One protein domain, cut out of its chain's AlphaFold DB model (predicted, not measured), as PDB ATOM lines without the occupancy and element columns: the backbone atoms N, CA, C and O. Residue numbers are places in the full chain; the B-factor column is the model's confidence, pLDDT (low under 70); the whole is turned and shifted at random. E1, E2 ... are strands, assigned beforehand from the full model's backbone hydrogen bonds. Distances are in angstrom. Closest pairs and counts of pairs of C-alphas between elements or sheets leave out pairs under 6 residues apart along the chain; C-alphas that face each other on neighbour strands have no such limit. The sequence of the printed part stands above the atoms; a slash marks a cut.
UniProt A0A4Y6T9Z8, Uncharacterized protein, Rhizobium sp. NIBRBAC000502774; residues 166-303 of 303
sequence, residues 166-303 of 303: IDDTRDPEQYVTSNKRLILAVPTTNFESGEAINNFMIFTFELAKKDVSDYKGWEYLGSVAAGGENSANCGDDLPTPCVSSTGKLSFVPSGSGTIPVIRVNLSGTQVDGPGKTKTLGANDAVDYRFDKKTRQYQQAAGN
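What this domain is: This is residues 166 to 303 of the 303 residues of an uncharacterized protein of Rhizobium sp. NIBRBAC000502774 (UniProt A0A4Y6T9Z8). What shape does the chain make? A long, strongly twisted sheet folds over on itself at one end into a flattened, two-layered tube, with E1 to E4 in one layer and E5, E6, E8 and E9 in the other; E9 closes one side against E4, while the side between E1 and E5 is less well closed. Toward the other end E2 to E6 run on as one sheet with E7 at its edge, and the links 207 to 217 and 230 to 243 lie at opposite ends of the rod. What is it made of? The printed part has 138 residues with nine named strands and no named helix, and its class is all strand; the strands make one branched sheet, in which E6 has three neighbours, E5, E7 and E8, and the neighbour pairs are antiparallel. It is only just loose, close to compact, with a radius of gyration of the C-alphas of 17.4 A and spans of 63 by 28 by 27 A.

How they stand to each other: Where does the sheet branch? At E6, residues 261 to 273, with E5, residues 244 to 252, on one side and E7, residues 276 to 280, and E8, residues 286 to 291, on the other side. Within hydrogen-bond range are N 248 and O 265 at 2.9 A, N 270 and O 278 at 3.0 A, and N 264 and O 286 at 2.9 A. E6 bends by 87 degrees at residue 268, and its pairing is staggered: with E8 over 262 to 264, with E7 over 268 to 273. What follows beyond these strands? E1, residues 173 to 176, E2, residues 181 to 192, E3, residues 195 to 206, and E4, residues 218 to 229, begin a meander that runs to E7, each strand the antiparallel neighbour and hairpin partner of the one before. N 175 and O 183, N 186 and O 201, and N 200 and O 224 are each 2.9 A apart, and N 228 and O 245 are 3.0 A apart. E9, residues 296 to 299, forms a hairpin with E8, with N 291 and O 296 at 2.8 A. Where do strands that are not neighbours come close? E4 bends by 53 degrees at residue 221, and its closest C-alpha pair with E9 is Leu 221 and Gln 296, 4.4 A. For E1 and E5 it is Tyr 175 and Phe 251, 6.7 A; E2 and E6 are apart.

Where its parts are: Where do the strands begin and end? C-alpha 173 of E1 is at (232.145, 236.597, 142.658), and C-alpha 299 of E9 is at (218.239, 241.580, 132.233). Which are long? From first to last C-alpha E3 spans 35.0 A, E2 33.1 A, E4 30.9 A, E6 29.0 A and E5 25.4 A.

The domain as a whole: How far does it reach? The two C-alphas farthest apart, those of Asp 211 and Asp 237, are 62.8 A apart, and the printed part has no cut. Which links are long, and where is confidence low? E3 to E4 and E4 to E5 are long links; pLDDT is under 70 at residues 209 to 214, 256 to 257 and 302 to 303.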
ATOM      1  N   ILE A 166     222.614 226.733 148.117       98.06
ATOM      2  CA  ILE A 166     223.936 227.220 147.723       98.06
ATOM      3  C   ILE A 166     224.537 226.239 146.722       98.06
ATOM      4  O   ILE A 166     224.512 225.027 146.936       98.06
ATOM      5  N   ASP A 167     225.070 226.772 145.628       97.00
ATOM      6  CA  ASP A 167     225.834 225.978 144.678       97.00
ATOM      7  C   ASP A 167     227.328 226.076 144.993       97.00
ATOM      8  O   ASP A 167     228.027 226.975 144.526       97.00
ATOM      9  N   ASP A 168     227.815 225.099 145.756       95.25
ATOM     10  CA  ASP A 168     229.222 224.978 146.149       95.25
ATOM     11  C   ASP A 168     230.159 224.571 144.993       95.25
ATOM     12  O   ASP A 168     231.371 224.451 145.184       95.25
ATOM     13  N   THR A 169     229.631 224.323 143.787       94.44
ATOM     14  CA  THR A 169     230.437 223.985 142.602       94.44
ATOM     15  C   THR A 169     230.918 225.215 141.833       94.44
ATOM     16  O   THR A 169     231.828 225.105 141.005       94.44
ATOM     17  N   ARG A 170     230.331 226.387 142.105       94.56
ATOM     18  CA  ARG A 170     230.720 227.675 141.525       94.56
ATOM     19  C   ARG A 170     231.303 228.573 142.607       94.56
ATOM     20  O   ARG A 170     230.833 228.599 143.738       94.56
ATOM     21  N   ASP A 171     232.314 229.351 142.237       95.44
ATOM     22  CA  ASP A 171     232.869 230.344 143.148       95.44
ATOM     23  C   ASP A 171     231.924 231.553 143.268       95.44
ATOM     24  O   ASP A 171     231.339 231.990 142.266       95.44
ATOM     25  N   PRO A 172     231.783 232.140 144.468       97.69
ATOM     26  CA  PRO A 172     231.195 233.461 144.612       97.69
ATOM     27  C   PRO A 172     232.080 234.513 143.945       97.69
ATOM     28  O   PRO A 172     233.307 234.493 144.059       97.69
ATOM     29  N   GLU A 173     231.448 235.486 143.302       98.25
ATOM     30  CA  GLU A 173     232.145 236.597 142.658       98.25
ATOM     31  C   GLU A 173     231.913 237.877 143.457       98.25
ATOM     32  O   GLU A 173     230.807 238.136 143.936       98.25
ATOM     33  N   GLN A 174     232.936 238.723 143.565       97.25
ATOM     34  CA  GLN A 174     232.808 240.008 144.245       97.25
ATOM     35  C   GLN A 174     233.404 241.173 143.457       97.25
ATOM     36  O   GLN A 174     234.350 241.022 142.685       97.25
ATOM     37  N   TYR A 175     232.875 242.371 143.697       96.12
ATOM     38  CA  TYR A 175     233.390 243.613 143.138       96.12
ATOM     39  C   TYR A 175     233.296 244.751 144.146       96.12
ATOM     40  O   TYR A 175     232.217 245.060 144.647       96.12
ATOM     41  N   VAL A 176     234.421 245.419 144.403       94.19
ATOM     42  CA  VAL A 176     234.458 246.627 145.230       94.19
ATOM     43  C   VAL A 176     234.481 247.845 144.314       94.19
ATOM     44  O   VAL A 176     235.407 248.050 143.531       94.19
ATOM     45  N   THR A 177     233.447 248.672 144.406       91.19
ATOM     46  CA  THR A 177     233.348 249.928 143.662       91.19
ATOM     47  C   THR A 177     234.360 250.960 144.182       91.19
ATOM     48  O   THR A 177     234.849 250.884 145.311       91.19
ATOM     49  N   SER A 178     234.630 252.017 143.407       89.06
ATOM     50  CA  SER A 178     235.549 253.085 143.840       89.06
ATOM     51  C   SER A 178     235.064 253.869 145.070       89.06
ATOM     52  O   SER A 178     235.881 254.459 145.774       89.06
ATOM     53  N   ASN A 179     233.760 253.851 145.375       87.75
ATOM     54  CA  ASN A 179     233.198 254.386 146.622       87.75
ATOM     55  C   ASN A 179     233.141 253.353 147.763       87.75
ATOM     56  O   ASN A 179     232.429 253.586 148.738       87.75
ATOM     57  N   LYS A 180     233.906 252.255 147.669       91.00
ATOM     58  CA  LYS A 180     234.069 251.241 148.725       91.00
ATOM     59  C   LYS A 180     232.759 250.531 149.088       91.00
ATOM     60  O   LYS A 180     232.537 250.186 150.244       91.00
ATOM     61  N   ARG A 181     231.890 250.329 148.101       91.88
ATOM     62  CA  ARG A 181     230.723 249.455 148.208       91.88
ATOM     63  C   ARG A 181     231.103 248.095 147.640       91.88
ATOM     64  O   ARG A 181     231.659 248.028 146.545       91.88
ATOM     65  N   LEU A 182     230.818 247.034 148.379       95.81
ATOM     66  CA  LEU A 182     231.011 245.665 147.912       95.81
ATOM     67  C   LEU A 182     229.734 245.194 147.225       95.81
ATOM     68  O   LEU A 182     228.653 245.375 147.769       95.81
ATOM     69  N   ILE A 183     229.870 244.569 146.063       97.12
ATOM     70  CA  ILE A 183     228.837 243.757 145.424       97.12
ATOM     71  C   ILE A 183     229.291 242.304 145.510       97.12
ATOM     72  O   ILE A 183     230.412 242.005 145.104       97.12
ATOM     73  N   LEU A 184     228.440 241.428 146.034       98.62
ATOM     74  CA  LEU A 184     228.680 239.994 146.181       98.62
ATOM     75  C   LEU A 184     227.643 239.230 145.360       98.62
ATOM     76  O   LEU A 184     226.451 239.498 145.475       98.62
ATOM     77  N   ALA A 185     228.092 238.283 144.548       98.69
ATOM     78  CA  ALA A 185     227.254 237.348 143.818       98.69
ATOM     79  C   ALA A 185     227.438 235.950 144.414       98.69
ATOM     80  O   ALA A 185     228.499 235.345 144.264       98.69
ATOM     81  N   VAL A 186     226.407 235.451 145.095       98.69
ATOM     82  CA  VAL A 186     226.395 234.123 145.720       98.69
ATOM     83  C   VAL A 186     225.747 233.134 144.750       98.69
ATOM     84  O   VAL A 186     224.594 233.353 144.377       98.69
ATOM     85  N   PRO A 187     226.447 232.081 144.303       98.44
ATOM     86  CA  PRO A 187     225.888 231.097 143.389       98.44
ATOM     87  C   PRO A 187     224.833 230.257 144.104       98.44
ATOM     88  O   PRO A 187     225.063 229.729 145.193       98.44
ATOM     89  N   THR A 188     223.669 230.137 143.476       98.38
ATOM     90  CA  THR A 188     222.561 229.340 143.994       98.38
ATOM     91  C   THR A 188     221.993 228.434 142.919       98.38
ATOM     92  O   THR A 188     222.192 228.648 141.717       98.38
ATOM     93  N   THR A 189     221.286 227.405 143.361       97.31
ATOM     94  CA  THR A 189     220.494 226.523 142.521       97.31
ATOM     95  C   THR A 189     219.151 226.272 143.180       97.31
ATOM     96  O   THR A 189     219.040 226.160 144.402       97.31
ATOM     97  N   ASN A 190     218.118 226.128 142.369       95.44
ATOM     98  CA  ASN A 190     216.866 225.539 142.810       95.44
ATOM     99  C   ASN A 190     216.344 224.579 141.743       95.44
ATOM    100  O   ASN A 190     216.939 224.436 140.676       95.44
ATOM    101  N   PHE A 191     215.280 223.859 142.079       93.75
ATOM    102  CA  PHE A 191     214.633 222.931 141.170       93.75
ATOM    103  C   PHE A 191     213.155 223.272 141.094       93.75
ATOM    104  O   PHE A 191     212.442 223.198 142.097       93.75
ATOM    105  N   GLU A 192     212.696 223.630 139.905       90.56
ATOM    106  CA  GLU A 192     211.321 224.027 139.660       90.56
ATOM    107  C   GLU A 192     210.825 223.376 138.371       90.56
ATOM    108  O   GLU A 192     211.496 223.385 137.346       90.56
ATOM    109  N   SER A 193     209.630 222.783 138.414       88.31
ATOM    110  CA  SER A 193     208.950 222.263 137.216       88.31
ATOM    111  C   SER A 193     209.768 221.279 136.353       88.31
ATOM    112  O   SER A 193     209.556 221.172 135.143       88.31
ATOM    113  N   GLY A 194     210.674 220.510 136.965       89.62
ATOM    114  CA  GLY A 194     211.516 219.549 136.244       89.62
ATOM    115  C   GLY A 194     212.813 220.133 135.678       89.62
ATOM    116  O   GLY A 194     213.477 219.458 134.895       89.62
ATOM    117  N   GLU A 195     213.158 221.362 136.051       93.50
ATOM    118  CA  GLU A 195     214.369 222.061 135.633       93.50
ATOM    119  C   GLU A 195     215.176 222.474 136.868       93.50
ATOM    120  O   GLU A 195     214.629 223.056 137.808       93.50
ATOM    121  N   ALA A 196     216.474 222.170 136.884       95.75
ATOM    122  CA  ALA A 196     217.391 222.816 137.811       95.75
ATOM    123  C   ALA A 196     217.809 224.164 137.226       95.75
ATOM    124  O   ALA A 196     218.318 224.234 136.104       95.75
ATOM    125  N   ILE A 197     217.611 225.235 137.987       96.00
ATOM    126  CA  ILE A 197     217.895 226.601 137.555       96.00
ATOM    127  C   ILE A 197     219.101 227.101 138.340       96.00
ATOM    128  O   ILE A 197     219.077 227.194 139.569       96.00
ATOM    129  N   ASN A 198     220.155 227.454 137.614       97.44
ATOM    130  CA  ASN A 198     221.362 228.030 138.182       97.44
ATOM    131  C   ASN A 198     221.205 229.546 138.243       97.44
ATOM    132  O   ASN A 198     220.959 230.191 137.225       97.44
ATOM    133  N   ASN A 199     221.414 230.138 139.414       97.81
ATOM    134  CA  ASN A 199     221.339 231.578 139.624       97.81
ATOM    135  C   ASN A 199     222.598 232.104 140.326       97.81
ATOM    136  O   ASN A 199     223.452 231.340 140.787       97.81
ATOM    137  N   PHE A 200     222.714 233.427 140.396       98.50
ATOM    138  CA  PHE A 200     223.471 234.111 141.438       98.50
ATOM    139  C   PHE A 200     222.550 235.085 142.169       98.50
ATOM    140  O   PHE A 200     221.954 235.960 141.537       98.50
ATOM    141  N   MET A 201     222.474 234.979 143.492       98.31
ATOM    142  CA  MET A 201     221.850 235.989 144.341       98.31
ATOM    143  C   MET A 201     222.825 237.141 144.558       98.31
ATOM    144  O   MET A 201     223.959 236.935 144.998       98.31
ATOM    145  N   ILE A 202     222.397 238.361 144.239       98.56
ATOM    146  CA  ILE A 202     223.261 239.535 144.291       98.56
ATOM    147  C   ILE A 202     222.979 240.338 145.552       98.56
ATOM    148  O   ILE A 202     221.841 240.706 145.832       98.56
ATOM    149  N   PHE A 203     224.033 240.677 146.281       98.25
ATOM    150  CA  PHE A 203     223.978 241.491 147.485       98.25
ATOM    151  C   PHE A 203     224.928 242.679 147.378       98.25
ATOM    152  O   PHE A 203     225.926 242.637 146.657       98.25
ATOM    153  N   THR A 204     224.638 243.743 148.120       96.44
ATOM    154  CA  THR A 204     225.555 244.869 148.300       96.44
ATOM    155  C   THR A 204     225.811 245.137 149.770       96.44
ATOM    156  O   THR A 204     224.876 245.092 150.562       96.44
ATOM    157  N   PHE A 205     227.054 245.482 150.101       95.69
ATOM    158  CA  PHE A 205     227.468 245.941 151.423       95.69
ATOM    159  C   PHE A 205     228.037 247.358 151.373       95.69
ATOM    160  O   PHE A 205     228.854 247.691 150.506       95.69
ATOM    161  N   GLU A 206     227.617 248.196 152.318       90.06
ATOM    162  CA  GLU A 206     228.076 249.579 152.460       90.06
ATOM    163  C   GLU A 206     228.619 249.829 153.864       90.06
ATOM    164  O   GLU A 206     227.900 249.652 154.827       90.06
ATOM    165  N   LEU A 207     229.848 250.340 153.990       85.31
ATOM    166  CA  LEU A 207     230.483 250.633 155.290       85.31
ATOM    167  C   LEU A 207     229.849 251.788 156.083       85.31
ATOM    168  O   LEU A 207     230.182 252.017 157.246       85.31
ATOM    169  N   ALA A 208     229.035 252.624 155.444       74.75
ATOM    170  CA  ALA A 208     228.601 253.865 156.060       74.75
ATOM    171  C   ALA A 208     227.397 253.626 156.975       74.75
ATOM    172  O   ALA A 208     226.260 253.744 156.520       74.75
ATOM    173  N   LYS A 209     227.648 253.438 158.278       62.44
ATOM    174  CA  LYS A 209     226.695 253.819 159.333       62.44
ATOM    175  C   LYS A 209     226.508 255.335 159.260       62.44
ATOM    176  O   LYS A 209     227.127 256.084 160.007       62.44
ATOM    177  N   LYS A 210     225.741 255.819 158.282       53.91
ATOM    178  CA  LYS A 210     225.236 257.195 158.333       53.91
ATOM    179  C   LYS A 210     224.453 257.296 159.645       53.91
ATOM    180  O   LYS A 210     223.833 256.303 160.016       53.91
ATOM    181  N   ASP A 211     224.509 258.436 160.332       53.59
ATOM    182  CA  ASP A 211     223.776 258.732 161.579       53.59
ATOM    183  C   ASP A 211     222.246 258.697 161.369       53.59
ATOM    184  O   ASP A 211     221.537 259.693 161.496       53.59
ATOM    185  N   VAL A 212     221.735 257.543 160.965       56.09
ATOM    186  CA  VAL A 212     220.363 257.271 160.581       56.09
ATOM    187  C   VAL A 212     220.011 255.957 161.255       56.09
ATOM    188  O   VAL A 212     220.738 254.967 161.165       56.09
ATOM    189  N   SER A 213     218.904 255.966 161.984       59.97
ATOM    190  CA  SER A 213     218.420 254.839 162.782       59.97
ATOM    191  C   SER A 213     218.009 253.610 161.954       59.97
ATOM    192  O   SER A 213     217.535 252.639 162.529       59.97
ATOM    193  N   ASP A 214     218.149 253.652 160.626       69.38
ATOM    194  CA  ASP A 214     217.701 252.643 159.663       69.38
ATOM    195  C   ASP A 214     218.834 252.087 158.778       69.38
ATOM    196  O   ASP A 214     218.567 251.532 157.710       69.38
ATOM    197  N   TYR A 215     220.096 252.241 159.197       81.19
ATOM    198  CA  TYR A 215     221.242 251.722 158.451       81.19
ATOM    199  C   TYR A 215     221.059 250.243 158.072       81.19
ATOM    200  O   TYR A 215     220.849 249.378 158.920       81.19
ATOM    201  N   LYS A 216     221.198 249.960 156.774       84.44
ATOM    202  CA  LYS A 216     221.235 248.607 156.219       84.44
ATOM    203  C   LYS A 216     222.656 248.313 155.774       84.44
ATOM    204  O   LYS A 216     223.122 248.876 154.788       84.44
ATOM    205  N   GLY A 217     223.336 247.442 156.513       89.50
ATOM    206  CA  GLY A 217     224.683 247.009 156.148       89.50
ATOM    207  C   GLY A 217     224.676 246.219 154.851       89.50
ATOM    208  O   GLY A 217     225.527 246.456 154.002       89.50
ATOM    209  N   TRP A 218     223.680 245.347 154.685       96.19
ATOM    210  CA  TRP A 218     223.477 244.574 153.467       96.19
ATOM    211  C   TRP A 218     222.104 244.816 152.855       96.19
ATOM    212  O   TRP A 218     221.106 244.983 153.563       96.19
ATOM    213  N   GLU A 219     222.051 244.753 151.530       95.56
ATOM    214  CA  GLU A 219     220.811 244.745 150.760       95.56
ATOM    215  C   GLU A 219     220.880 243.695 149.653       95.56
ATOM    216  O   GLU A 219     221.918 243.520 149.011       95.56
ATOM    217  N   TYR A 220     219.757 243.027 149.403       97.19
ATOM    218  CA  TYR A 220     219.580 242.153 148.250       97.19
ATOM    219  C   TYR A 220     219.218 242.961 146.999       97.19
ATOM    220  O   TYR A 220     218.309 243.792 147.018       97.19
ATOM    221  N   LEU A 221     219.930 242.700 145.904       97.19
ATOM    222  CA  LEU A 221     219.804 243.387 144.619       97.19
ATOM    223  C   LEU A 221     219.175 242.501 143.533       97.19
ATOM    224  O   LEU A 221     219.290 242.823 142.352       97.19
ATOM    225  N   GLY A 222     218.507 241.406 143.895       96.62
ATOM    226  CA  GLY A 222     217.895 240.480 142.940       96.62
ATOM    227  C   GLY A 222     218.775 239.273 142.602       96.62
ATOM    228  O   GLY A 222     219.944 239.207 142.986       96.62
ATOM    229  N   SER A 223     218.192 238.334 141.861       95.88
ATOM    230  CA  SER A 223     218.877 237.158 141.320       95.88
ATOM    231  C   SER A 223     219.123 237.338 139.830       95.88
ATOM    232  O   SER A 223     218.304 237.922 139.117       95.88
ATOM    233  N   VAL A 224     220.246 236.819 139.351       97.31
ATOM    234  CA  VAL A 224     220.573 236.762 137.923       97.31
ATOM    235  C   VAL A 224     220.654 235.307 137.482       97.31
ATOM    236  O   VAL A 224     221.295 234.494 138.148       97.31
ATOM    237  N   ALA A 225     220.011 234.985 136.362       96.25
ATOM    238  CA  ALA A 225     220.029 233.635 135.819       96.25
ATOM    239  C   ALA A 225     221.408 233.307 135.230       96.25
ATOM    240  O   ALA A 225     222.056 234.140 134.591       96.25
ATOM    241  N   ALA A 226     221.848 232.072 135.444       96.94
ATOM    242  CA  ALA A 226     223.156 231.555 135.066       96.94
ATOM    243  C   ALA A 226     223.066 230.164 134.424       96.94
ATOM    244  O   ALA A 226     223.962 229.335 134.577       96.94
ATOM    245  N   GLY A 227     221.993 229.934 133.671       95.62
ATOM    246  CA  GLY A 227     221.723 228.674 132.991       95.62
ATOM    247  C   GLY A 227     220.885 227.724 133.838       95.62
ATOM    248  O   GLY A 227     220.219 228.128 134.788       95.62
ATOM    249  N   GLY A 228     220.922 226.456 133.471       96.06
ATOM    250  CA  GLY A 228     220.076 225.422 134.042       96.06
ATOM    251  C   GLY A 228     220.114 224.155 133.206       96.06
ATOM    252  O   GLY A 228     220.767 224.103 132.157       96.06
ATOM    253  N   GLU A 229     219.436 223.126 133.679       94.94
ATOM    254  CA  GLU A 229     219.298 221.853 132.985       94.94
ATOM    255  C   GLU A 229     217.910 221.264 133.202       94.94
ATOM    256  O   GLU A 229     217.280 221.496 134.227       94.94
ATOM    257  N   ASN A 230     217.435 220.502 132.224       94.94
ATOM    258  CA  ASN A 230     216.066 220.002 132.195       94.94
ATOM    259  C   ASN A 230     215.998 218.468 132.111       94.94
ATOM    260  O   ASN A 230     215.046 217.906 131.567       94.94
ATOM    261  N   SER A 231     217.014 217.764 132.626       92.69
ATOM    262  CA  SER A 231     217.129 216.302 132.512       92.69
ATOM    263  C   SER A 231     215.943 215.543 133.112       92.69
ATOM    264  O   SER A 231     215.646 214.432 132.676       92.69
ATOM    265  N   ALA A 232     215.224 216.143 134.065       92.06
ATOM    266  CA  ALA A 232     214.051 215.538 134.686       92.06
ATOM    267  C   ALA A 232     212.767 215.630 133.836       92.06
ATOM    268  O   ALA A 232     211.790 214.953 134.158       92.06
ATOM    269  N   ASN A 233     212.732 216.444 132.772       90.44
ATOM    270  CA  ASN A 233     211.548 216.633 131.922       90.44
ATOM    271  C   ASN A 233     211.840 216.559 130.405       90.44
ATOM    272  O   ASN A 233     211.031 217.010 129.590       90.44
ATOM    273  N   CYS A 234     212.970 215.962 130.024       91.50
ATOM    274  CA  CYS A 234     213.382 215.732 128.640       91.50
ATOM    275  C   CYS A 234     213.677 214.242 128.383       91.50
ATOM    276  O   CYS A 234     213.781 213.445 129.314       91.50
ATOM    277  N   GLY A 235     213.815 213.851 127.116       83.75
ATOM    278  CA  GLY A 235     214.210 212.490 126.734       83.75
ATOM    279  C   GLY A 235     213.633 212.064 125.389       83.75
ATOM    280  O   GLY A 235     212.882 212.815 124.773       83.75
ATOM    281  N   ASP A 236     213.970 210.849 124.950       80.81
ATOM    282  CA  ASP A 236     213.577 210.316 123.633       80.81
ATOM    283  C   ASP A 236     212.049 210.235 123.443       80.81
ATOM    284  O   ASP A 236     211.553 210.356 122.323       80.81
ATOM    285  N   ASP A 237     211.302 210.089 124.541       83.38
ATOM    286  CA  ASP A 237     209.837 210.001 124.547       83.38
ATOM    287  C   ASP A 237     209.137 211.367 124.714       83.38
ATOM    288  O   ASP A 237     207.904 211.436 124.735       83.38
ATOM    289  N   LEU A 238     209.892 212.466 124.846       83.69
ATOM    290  CA  LEU A 238     209.359 213.807 125.098       83.69
ATOM    291  C   LEU A 238     209.701 214.779 123.956       83.69
ATOM    292  O   LEU A 238     210.780 214.724 123.374       83.69
ATOM    293  N   PRO A 239     208.802 215.728 123.627       84.12
ATOM    294  CA  PRO A 239     209.056 216.712 122.571       84.12
ATOM    295  C   PRO A 239     210.132 217.747 122.952       84.12
ATOM    296  O   PRO A 239     210.627 218.472 122.082       84.12
ATOM    297  N   THR A 240     210.468 217.845 124.239       89.12
ATOM    298  CA  THR A 240     211.465 218.774 124.772       89.12
ATOM    299  C   THR A 240     212.850 218.127 124.727       89.12
ATOM    300  O   THR A 240     213.054 217.097 125.374       89.12
ATOM    301  N   PRO A 241     213.824 218.708 124.003       92.44
ATOM    302  CA  PRO A 241     215.170 218.162 123.976       92.44
ATOM    303  C   PRO A 241     215.886 218.384 125.313       92.44
ATOM    304  O   PRO A 241     215.653 219.380 126.003       92.44
ATOM    305  N   CYS A 242     216.796 217.469 125.645       95.00
ATOM    306  CA  CYS A 242     217.663 217.614 126.807       95.00
ATOM    307  C   CYS A 242     218.730 218.675 126.562       95.00
ATOM    308  O   CYS A 242     219.476 218.614 125.579       95.00
ATOM    309  N   VAL A 243     218.808 219.640 127.471       96.06
ATOM    310  CA  VAL A 243     219.760 220.742 127.436       96.06
ATOM    311  C   VAL A 243     220.374 220.961 128.810       96.06
ATOM    312  O   VAL A 243     219.780 220.656 129.842       96.06
ATOM    313  N   SER A 244     221.593 221.479 128.816       97.12
ATOM    314  CA  SER A 244     222.293 221.843 130.039       97.12
ATOM    315  C   SER A 244     223.197 223.023 129.745       97.12
ATOM    316  O   SER A 244     223.989 222.994 128.799       97.12
ATOM    317  N   SER A 245     223.064 224.067 130.551       97.00
ATOM    318  CA  SER A 245     223.838 225.288 130.431       97.00
ATOM    319  C   SER A 245     224.350 225.760 131.783       97.00
ATOM    320  O   SER A 245     223.716 225.577 132.823       97.00
ATOM    321  N   THR A 246     225.511 226.403 131.755       95.94
ATOM    322  CA  THR A 246     226.109 227.042 132.926       95.94
ATOM    323  C   THR A 246     226.660 228.408 132.550       95.94
ATOM    324  O   THR A 246     227.191 228.608 131.450       95.94
ATOM    325  N   GLY A 247     226.498 229.361 133.459       96.31
ATOM    326  CA  GLY A 247     226.883 230.749 133.300       96.31
ATOM    327  C   GLY A 247     228.042 231.124 134.206       96.31
ATOM    328  O   GLY A 247     227.976 230.953 135.423       96.31
ATOM    329  N   LYS A 248     229.081 231.722 133.618       96.75
ATOM    330  CA  LYS A 248     230.146 232.382 134.376       96.75
ATOM    331  C   LYS A 248     229.848 233.872 134.518       96.75
ATOM    332  O   LYS A 248     229.791 234.588 133.513       96.75
ATOM    333  N   LEU A 249     229.695 234.328 135.759       97.81
ATOM    334  CA  LEU A 249     229.458 235.729 136.090       97.81
ATOM    335  C   LEU A 249     230.758 236.545 136.044       97.81
ATOM    336  O   LEU A 249     231.836 236.062 136.368       97.81
ATOM    337  N   SER A 250     230.651 237.801 135.625       97.00
ATOM    338  CA  SER A 250     231.717 238.797 135.719       97.00
ATOM    339  C   SER A 250     231.127 240.190 135.919       97.00
ATOM    340  O   SER A 250     230.057 240.506 135.392       97.00
ATOM    341  N   PHE A 251     231.834 241.041 136.659       96.75
ATOM    342  CA  PHE A 251     231.459 242.442 136.823       96.75
ATOM    343  C   PHE A 251     232.130 243.302 135.752       96.75
ATOM    344  O   PHE A 251     233.352 243.309 135.614       96.75
ATOM    345  N   VAL A 252     231.324 244.057 135.011       94.62
ATOM    346  CA  VAL A 252     231.775 245.026 134.011       94.62
ATOM    347  C   VAL A 252     231.676 246.428 134.627       94.62
ATOM    348  O   VAL A 252     230.563 246.918 134.862       94.62
ATOM    349  N   PRO A 253     232.812 247.097 134.909       87.19
ATOM    350  CA  PRO A 253     232.818 248.429 135.506       87.19
ATOM    351  C   PRO A 253     232.030 249.443 134.672       87.19
ATOM    352  O   PRO A 253     232.195 249.532 133.456       87.19
ATOM    353  N   SER A 254     231.199 250.249 135.328       75.25
ATOM    354  CA  SER A 254     230.288 251.205 134.689       75.25
ATOM    355  C   SER A 254     230.659 252.657 135.024       75.25
ATOM    356  O   SER A 254     229.811 253.453 135.410       75.25
ATOM    357  N   GLY A 255     231.934 253.036 134.901       73.19
ATOM    358  CA  GLY A 255     232.427 254.351 135.342       73.19
ATOM    359  C   GLY A 255     232.679 254.428 136.856       73.19
ATOM    360  O   GLY A 255     232.632 253.424 137.559       73.19
ATOM    361  N   SER A 256     233.029 255.612 137.368       65.75
ATOM    362  CA  SER A 256     233.415 255.769 138.780       65.75
ATOM    363  C   SER A 256     232.201 255.812 139.716       65.75
ATOM    364  O   SER A 256     231.274 256.588 139.495       65.75
ATOM    365  N   GLY A 257     232.247 255.034 140.803       67.56
ATOM    366  CA  GLY A 257     231.299 255.078 141.925       67.56
ATOM    367  C   GLY A 257     229.937 254.435 141.658       67.56
ATOM    368  O   GLY A 257     229.023 254.559 142.470       67.56
ATOM    369  N   THR A 258     229.780 253.774 140.518       82.75
ATOM    370  CA  THR A 258     228.532 253.176 140.044       82.75
ATOM    371  C   THR A 258     228.481 251.676 140.329       82.75
ATOM    372  O   THR A 258     229.503 250.994 140.416       82.75
ATOM    373  N   ILE A 259     227.258 251.161 140.475       90.25
ATOM    374  CA  ILE A 259     227.000 249.719 140.521       90.25
ATOM    375  C   ILE A 259     227.355 249.133 139.138       90.25
ATOM    376  O   ILE A 259     226.900 249.685 138.125       90.25
ATOM    377  N   PRO A 260     228.184 248.072 139.069       95.31
ATOM    378  CA  PRO A 260     228.647 247.499 137.809       95.31
ATOM    379  C   PRO A 260     227.496 246.900 136.992       95.31
ATOM    380  O   PRO A 260     226.417 246.611 137.505       95.31
ATOM    381  N   VAL A 261     227.734 246.697 135.697       95.81
ATOM    382  CA  VAL A 261     226.915 245.770 134.906       95.81
ATOM    383  C   VAL A 261     227.364 244.358 135.260       95.81
ATOM    384  O   VAL A 261     228.561 244.108 135.390       95.81
ATOM    385  N   ILE A 262     226.425 243.434 135.412       97.69
ATOM    386  CA  ILE A 262     226.738 242.015 135.568       97.69
ATOM    387  C   ILE A 262     226.654 241.369 134.193       97.69
ATOM    388  O   ILE A 262     225.635 241.495 133.523       97.69
ATOM    389  N   ARG A 263     227.709 240.672 133.774       97.38
ATOM    390  CA  ARG A 263     227.714 239.872 132.550       97.38
ATOM    391  C   ARG A 263     227.807 238.400 132.895       97.38
ATOM    392  O   ARG A 263     228.771 237.985 133.539       97.38
ATOM    393  N   VAL A 264     226.854 237.621 132.405       97.75
ATOM    394  CA  VAL A 264     226.841 236.163 132.505       97.75
ATOM    395  C   VAL A 264     227.190 235.586 131.141       97.75
ATOM    396  O   VAL A 264     226.433 235.732 130.187       97.75
ATOM    397  N   ASN A 265     228.350 234.941 131.034       96.88
ATOM    398  CA  ASN A 265     228.748 234.231 129.821       96.88
ATOM    399  C   ASN A 265     228.236 232.797 129.909       96.88
ATOM    400  O   ASN A 265     228.733 232.020 130.728       96.88
ATOM    401  N   LEU A 266     227.240 232.471 129.091       96.62
ATOM    402  CA  LEU A 266     226.642 231.143 129.056       96.62
ATOM    403  C   LEU A 266     227.459 230.184 128.183       96.62
ATOM    404  O   LEU A 266     228.074 230.568 127.188       96.62
ATOM    405  N   SER A 267     227.440 228.913 128.566       96.44
ATOM    406  CA  SER A 267     228.035 227.800 127.829       96.44
ATOM    407  C   SER A 267     227.145 226.564 127.948       96.44
ATOM    408  O   SER A 267     226.313 226.493 128.851       96.44
ATOM    409  N   GLY A 268     227.310 225.601 127.039       97.00
ATOM    410  CA  GLY A 268     226.480 224.395 126.973       97.00
ATOM    411  C   GLY A 268     225.417 224.493 125.883       97.00
ATOM    412  O   GLY A 268     225.697 224.975 124.783       97.00
ATOM    413  N   THR A 269     224.210 224.016 126.164       97.12
ATOM    414  CA  THR A 269     223.089 223.999 125.221       97.12
ATOM    415  C   THR A 269     221.830 224.612 125.823       97.12
ATOM    416  O   THR A 269     221.634 224.600 127.034       97.12
ATOM    417  N   GLN A 270     220.961 225.142 124.962       94.88
ATOM    418  CA  GLN A 270     219.638 225.649 125.330       94.88
ATOM    419  C   GLN A 270     218.609 225.263 124.264       94.88
ATOM    420  O   GLN A 270     218.965 224.964 123.120       94.88
ATOM    421  N   VAL A 271     217.331 225.249 124.640       92.44
ATOM    422  CA  VAL A 271     216.217 225.038 123.711       92.44
ATOM    423  C   VAL A 271     216.115 226.234 122.756       92.44
ATOM    424  O   VAL A 271     216.019 227.374 123.197       92.44
ATOM    425  N   ASP A 272     216.113 225.962 121.450       91.56
ATOM    426  CA  ASP A 272     216.020 226.962 120.362       91.56
ATOM    427  C   ASP A 272     214.660 226.899 119.632       91.56
ATOM    428  O   ASP A 272     214.451 227.457 118.557       91.56
ATOM    429  N   GLY A 273     213.720 226.143 120.200       87.38
ATOM    430  CA  GLY A 273     212.389 225.886 119.661       87.38
ATOM    431  C   GLY A 273     211.986 224.412 119.787       87.38
ATOM    432  O   GLY A 273     212.755 223.601 120.308       87.38
ATOM    433  N   PRO A 274     210.788 224.035 119.302       85.75
ATOM    434  CA  PRO A 274     210.286 222.666 119.412       85.75
ATOM    435  C   PRO A 274     211.261 221.644 118.814       85.75
ATOM    436  O   PRO A 274     211.599 221.730 117.631       85.75
ATOM    437  N   GLY A 275     211.723 220.697 119.637       87.31
ATOM    438  CA  GLY A 275     212.670 219.648 119.242       87.31
ATOM    439  C   GLY A 275     214.059 220.137 118.807       87.31
ATOM    440  O   GLY A 275     214.811 219.357 118.228       87.31
ATOM    441  N   LYS A 276     214.409 221.410 119.033       91.12
ATOM    442  CA  LYS A 276     215.680 221.999 118.587       91.12
ATOM    443  C   LYS A 276     216.504 222.514 119.753       91.12
ATOM    444  O   LYS A 276     215.983 223.134 120.679       91.12
ATOM    445  N   THR A 277     217.812 222.313 119.652       94.75
ATOM    446  CA  THR A 277     218.797 222.859 120.582       94.75
ATOM    447  C   THR A 277     219.760 223.785 119.857       94.75
ATOM    448  O   THR A 277     220.056 223.610 118.672       94.75
ATOM    449  N   LYS A 278     220.275 224.763 120.594       95.69
ATOM    450  CA  LYS A 278     221.369 225.638 120.185       95.69
ATOM    451  C   LYS A 278     222.534 225.449 121.147       95.69
ATOM    452  O   LYS A 278     222.338 225.314 122.351       95.69
ATOM    453  N   THR A 279     223.751 225.444 120.608       97.38
ATOM    454  CA  THR A 279     224.976 225.535 121.414       97.38
ATOM    455  C   THR A 279     225.229 226.991 121.782       97.38
ATOM    456  O   THR A 279     225.214 227.851 120.901       97.38
ATOM    457  N   LEU A 280     225.463 227.250 123.065       97.12
ATOM    458  CA  LEU A 280     225.737 228.581 123.594       97.12
ATOM    459  C   LEU A 280     227.223 228.922 123.459       97.12
ATOM    460  O   LEU A 280     228.093 228.082 123.704       97.12
ATOM    461  N   GLY A 281     227.511 230.165 123.084       91.94
ATOM    462  CA  GLY A 281     228.867 230.691 122.974       91.94
ATOM    463  C   GLY A 281     228.967 232.161 123.372       91.94
ATOM    464  O   GLY A 281     228.082 232.727 124.001       91.94
ATOM    465  N   ALA A 282     230.059 232.818 122.974       89.75
ATOM    466  CA  ALA A 282     230.362 234.192 123.391       89.75
ATOM    467  C   ALA A 282     229.279 235.232 123.026       89.75
ATOM    468  O   ALA A 282     229.162 236.254 123.697       89.75
ATOM    469  N   ASN A 283     228.491 234.975 121.979       90.94
ATOM    470  CA  ASN A 283     227.402 235.858 121.547       90.94
ATOM    471  C   ASN A 283     226.121 235.693 122.381       90.94
ATOM    472  O   ASN A 283     225.203 236.491 122.232       90.94
ATOM    473  N   ASP A 284     226.066 234.678 123.243       94.25
ATOM    474  CA  ASP A 284     224.927 234.369 124.111       94.25
ATOM    475  C   ASP A 284     225.142 234.885 125.540       94.25
ATOM    476  O   ASP A 284     224.463 234.474 126.478       94.25
ATOM    477  N   ALA A 285     226.115 235.782 125.724       94.94
ATOM    478  CA  ALA A 285     226.312 236.463 126.989       94.94
ATOM    479  C   ALA A 285     225.119 237.376 127.302       94.94
ATOM    480  O   ALA A 285     224.637 238.121 126.446       94.94
ATOM    481  N   VAL A 286     224.684 237.351 128.558       95.69
ATOM    482  CA  VAL A 286     223.561 238.150 129.046       95.69
ATOM    483  C   VAL A 286     224.083 239.239 129.974       95.69
ATOM    484  O   VAL A 286     224.800 238.961 130.936       95.69
ATOM    485  N   ASP A 287     223.699 240.483 129.693       95.88
ATOM    486  CA  ASP A 287     223.997 241.624 130.553       95.88
ATOM    487  C   ASP A 287     222.802 241.932 131.458       95.88
ATOM    488  O   ASP A 287     221.675 242.088 130.993       95.88
ATOM    489  N   TYR A 288     223.067 242.110 132.747       96.94
ATOM    490  CA  TYR A 288     222.124 242.573 133.753       96.94
ATOM    491  C   TYR A 288     222.539 243.956 134.245       96.94
ATOM    492  O   TYR A 288     223.702 244.210 134.577       96.94
ATOM    493  N   ARG A 289     221.577 244.873 134.316       95.62
ATOM    494  CA  ARG A 289     221.787 246.254 134.758       95.62
ATOM    495  C   ARG A 289     220.972 246.521 136.009       95.62
ATOM    496  O   ARG A 289     219.825 246.104 136.108       95.62
ATOM    497  N   PHE A 290     221.567 247.252 136.942       94.81
ATOM    498  CA  PHE A 290     220.865 247.702 138.133       94.81
ATOM    499  C   PHE A 290     219.798 248.746 137.776       94.81
ATOM    500  O   PHE A 290     220.119 249.841 137.297       94.81
ATOM    501  N   ASP A 291     218.536 248.424 138.041       93.94
ATOM    502  CA  ASP A 291     217.415 249.347 137.948       93.94
ATOM    503  C   ASP A 291     217.281 250.125 139.264       93.94
ATOM    504  O   ASP A 291     217.074 249.565 140.340       93.94
ATOM    505  N   LYS A 292     217.392 251.455 139.191       91.62
ATOM    506  CA  LYS A 292     217.336 252.327 140.376       91.62
ATOM    507  C   LYS A 292     215.943 252.440 141.001       91.62
ATOM    508  O   LYS A 292     215.853 252.833 142.159       91.62
ATOM    509  N   LYS A 293     214.876 252.175 140.243       91.62
ATOM    510  CA  LYS A 293     213.486 252.252 140.711       91.62
ATOM    511  C   LYS A 293     213.129 251.006 141.506       91.62
ATOM    512  O   LYS A 293     212.614 251.134 142.609       91.62
ATOM    513  N   THR A 294     213.421 249.824 140.963       92.25
ATOM    514  CA  THR A 294     213.153 248.550 141.651       92.25
ATOM    515  C   THR A 294     214.263 248.173 142.625       92.25
ATOM    516  O   THR A 294     214.057 247.317 143.476       92.25
ATOM    517  N   ARG A 295     215.430 248.823 142.515       93.38
ATOM    518  CA  ARG A 295     216.657 248.513 143.262       93.38
ATOM    519  C   ARG A 295     217.122 247.072 143.066       93.38
ATOM    520  O   ARG A 295     217.662 246.463 143.982       93.38
ATOM    521  N   GLN A 296     216.930 246.540 141.863       95.50
ATOM    522  CA  GLN A 296     217.310 245.175 141.511       95.50
ATOM    523  C   GLN A 296     218.011 245.131 140.156       95.50
ATOM    524  O   GLN A 296     217.810 246.004 139.311       95.50
ATOM    525  N   TYR A 297     218.831 244.109 139.939       96.56
ATOM    526  CA  TYR A 297     219.342 243.775 138.620       96.56
ATOM    527  C   TYR A 297     218.215 243.256 137.733       96.56
ATOM    528  O   TYR A 297     217.420 242.412 138.132       96.56
ATOM    529  N   GLN A 298     218.175 243.760 136.506       95.25
ATOM    530  CA  GLN A 298     217.267 243.305 135.465       95.25
ATOM    531  C   GLN A 298     218.077 242.955 134.230       95.25
ATOM    532  O   GLN A 298     219.063 243.632 133.915       95.25
ATOM    533  N   GLN A 299     217.661 241.909 133.525       93.88
ATOM    534  CA  GLN A 299     218.239 241.580 132.233       93.88
ATOM    535  C   GLN A 299     218.056 242.778 131.296       93.88
ATOM    536  O   GLN A 299     216.952 243.306 131.150       93.88
ATOM    537  N   ALA A 300     219.144 243.244 130.688       84.62
ATOM    538  CA  ALA A 300     219.064 244.278 129.674       84.62
ATOM    539  C   ALA A 300     218.216 243.751 128.509       84.62
ATOM    540  O   ALA A 300     218.404 242.613 128.076       84.62
ATOM    541  N   ALA A 301     217.289 244.571 128.006       73.06
ATOM    542  CA  ALA A 301     216.556 244.237 126.791       73.06
ATOM    543  C   ALA A 301     217.567 243.892 125.687       73.06
ATOM    544  O   ALA A 301     218.526 244.641 125.482       73.06
ATOM    545  N   GLY A 302     217.382 242.736 125.044       56.03
ATOM    546  CA  GLY A 302     218.247 242.298 123.950       56.03
ATOM    547  C   GLY A 302     218.312 243.369 122.860       56.03
ATOM    548  O   GLY A 302     217.295 243.998 122.561       56.03
ATOM    549  N   ASN A 303     219.511 243.596 122.320       34.44
ATOM    550  CA  ASN A 303     219.692 244.383 121.098       34.44
ATOM    551  C   ASN A 303     219.091 243.657 119.893       34.44
ATOM    552  O   ASN A 303     219.233 242.414 119.841       34.44
TER     553      ASN A 303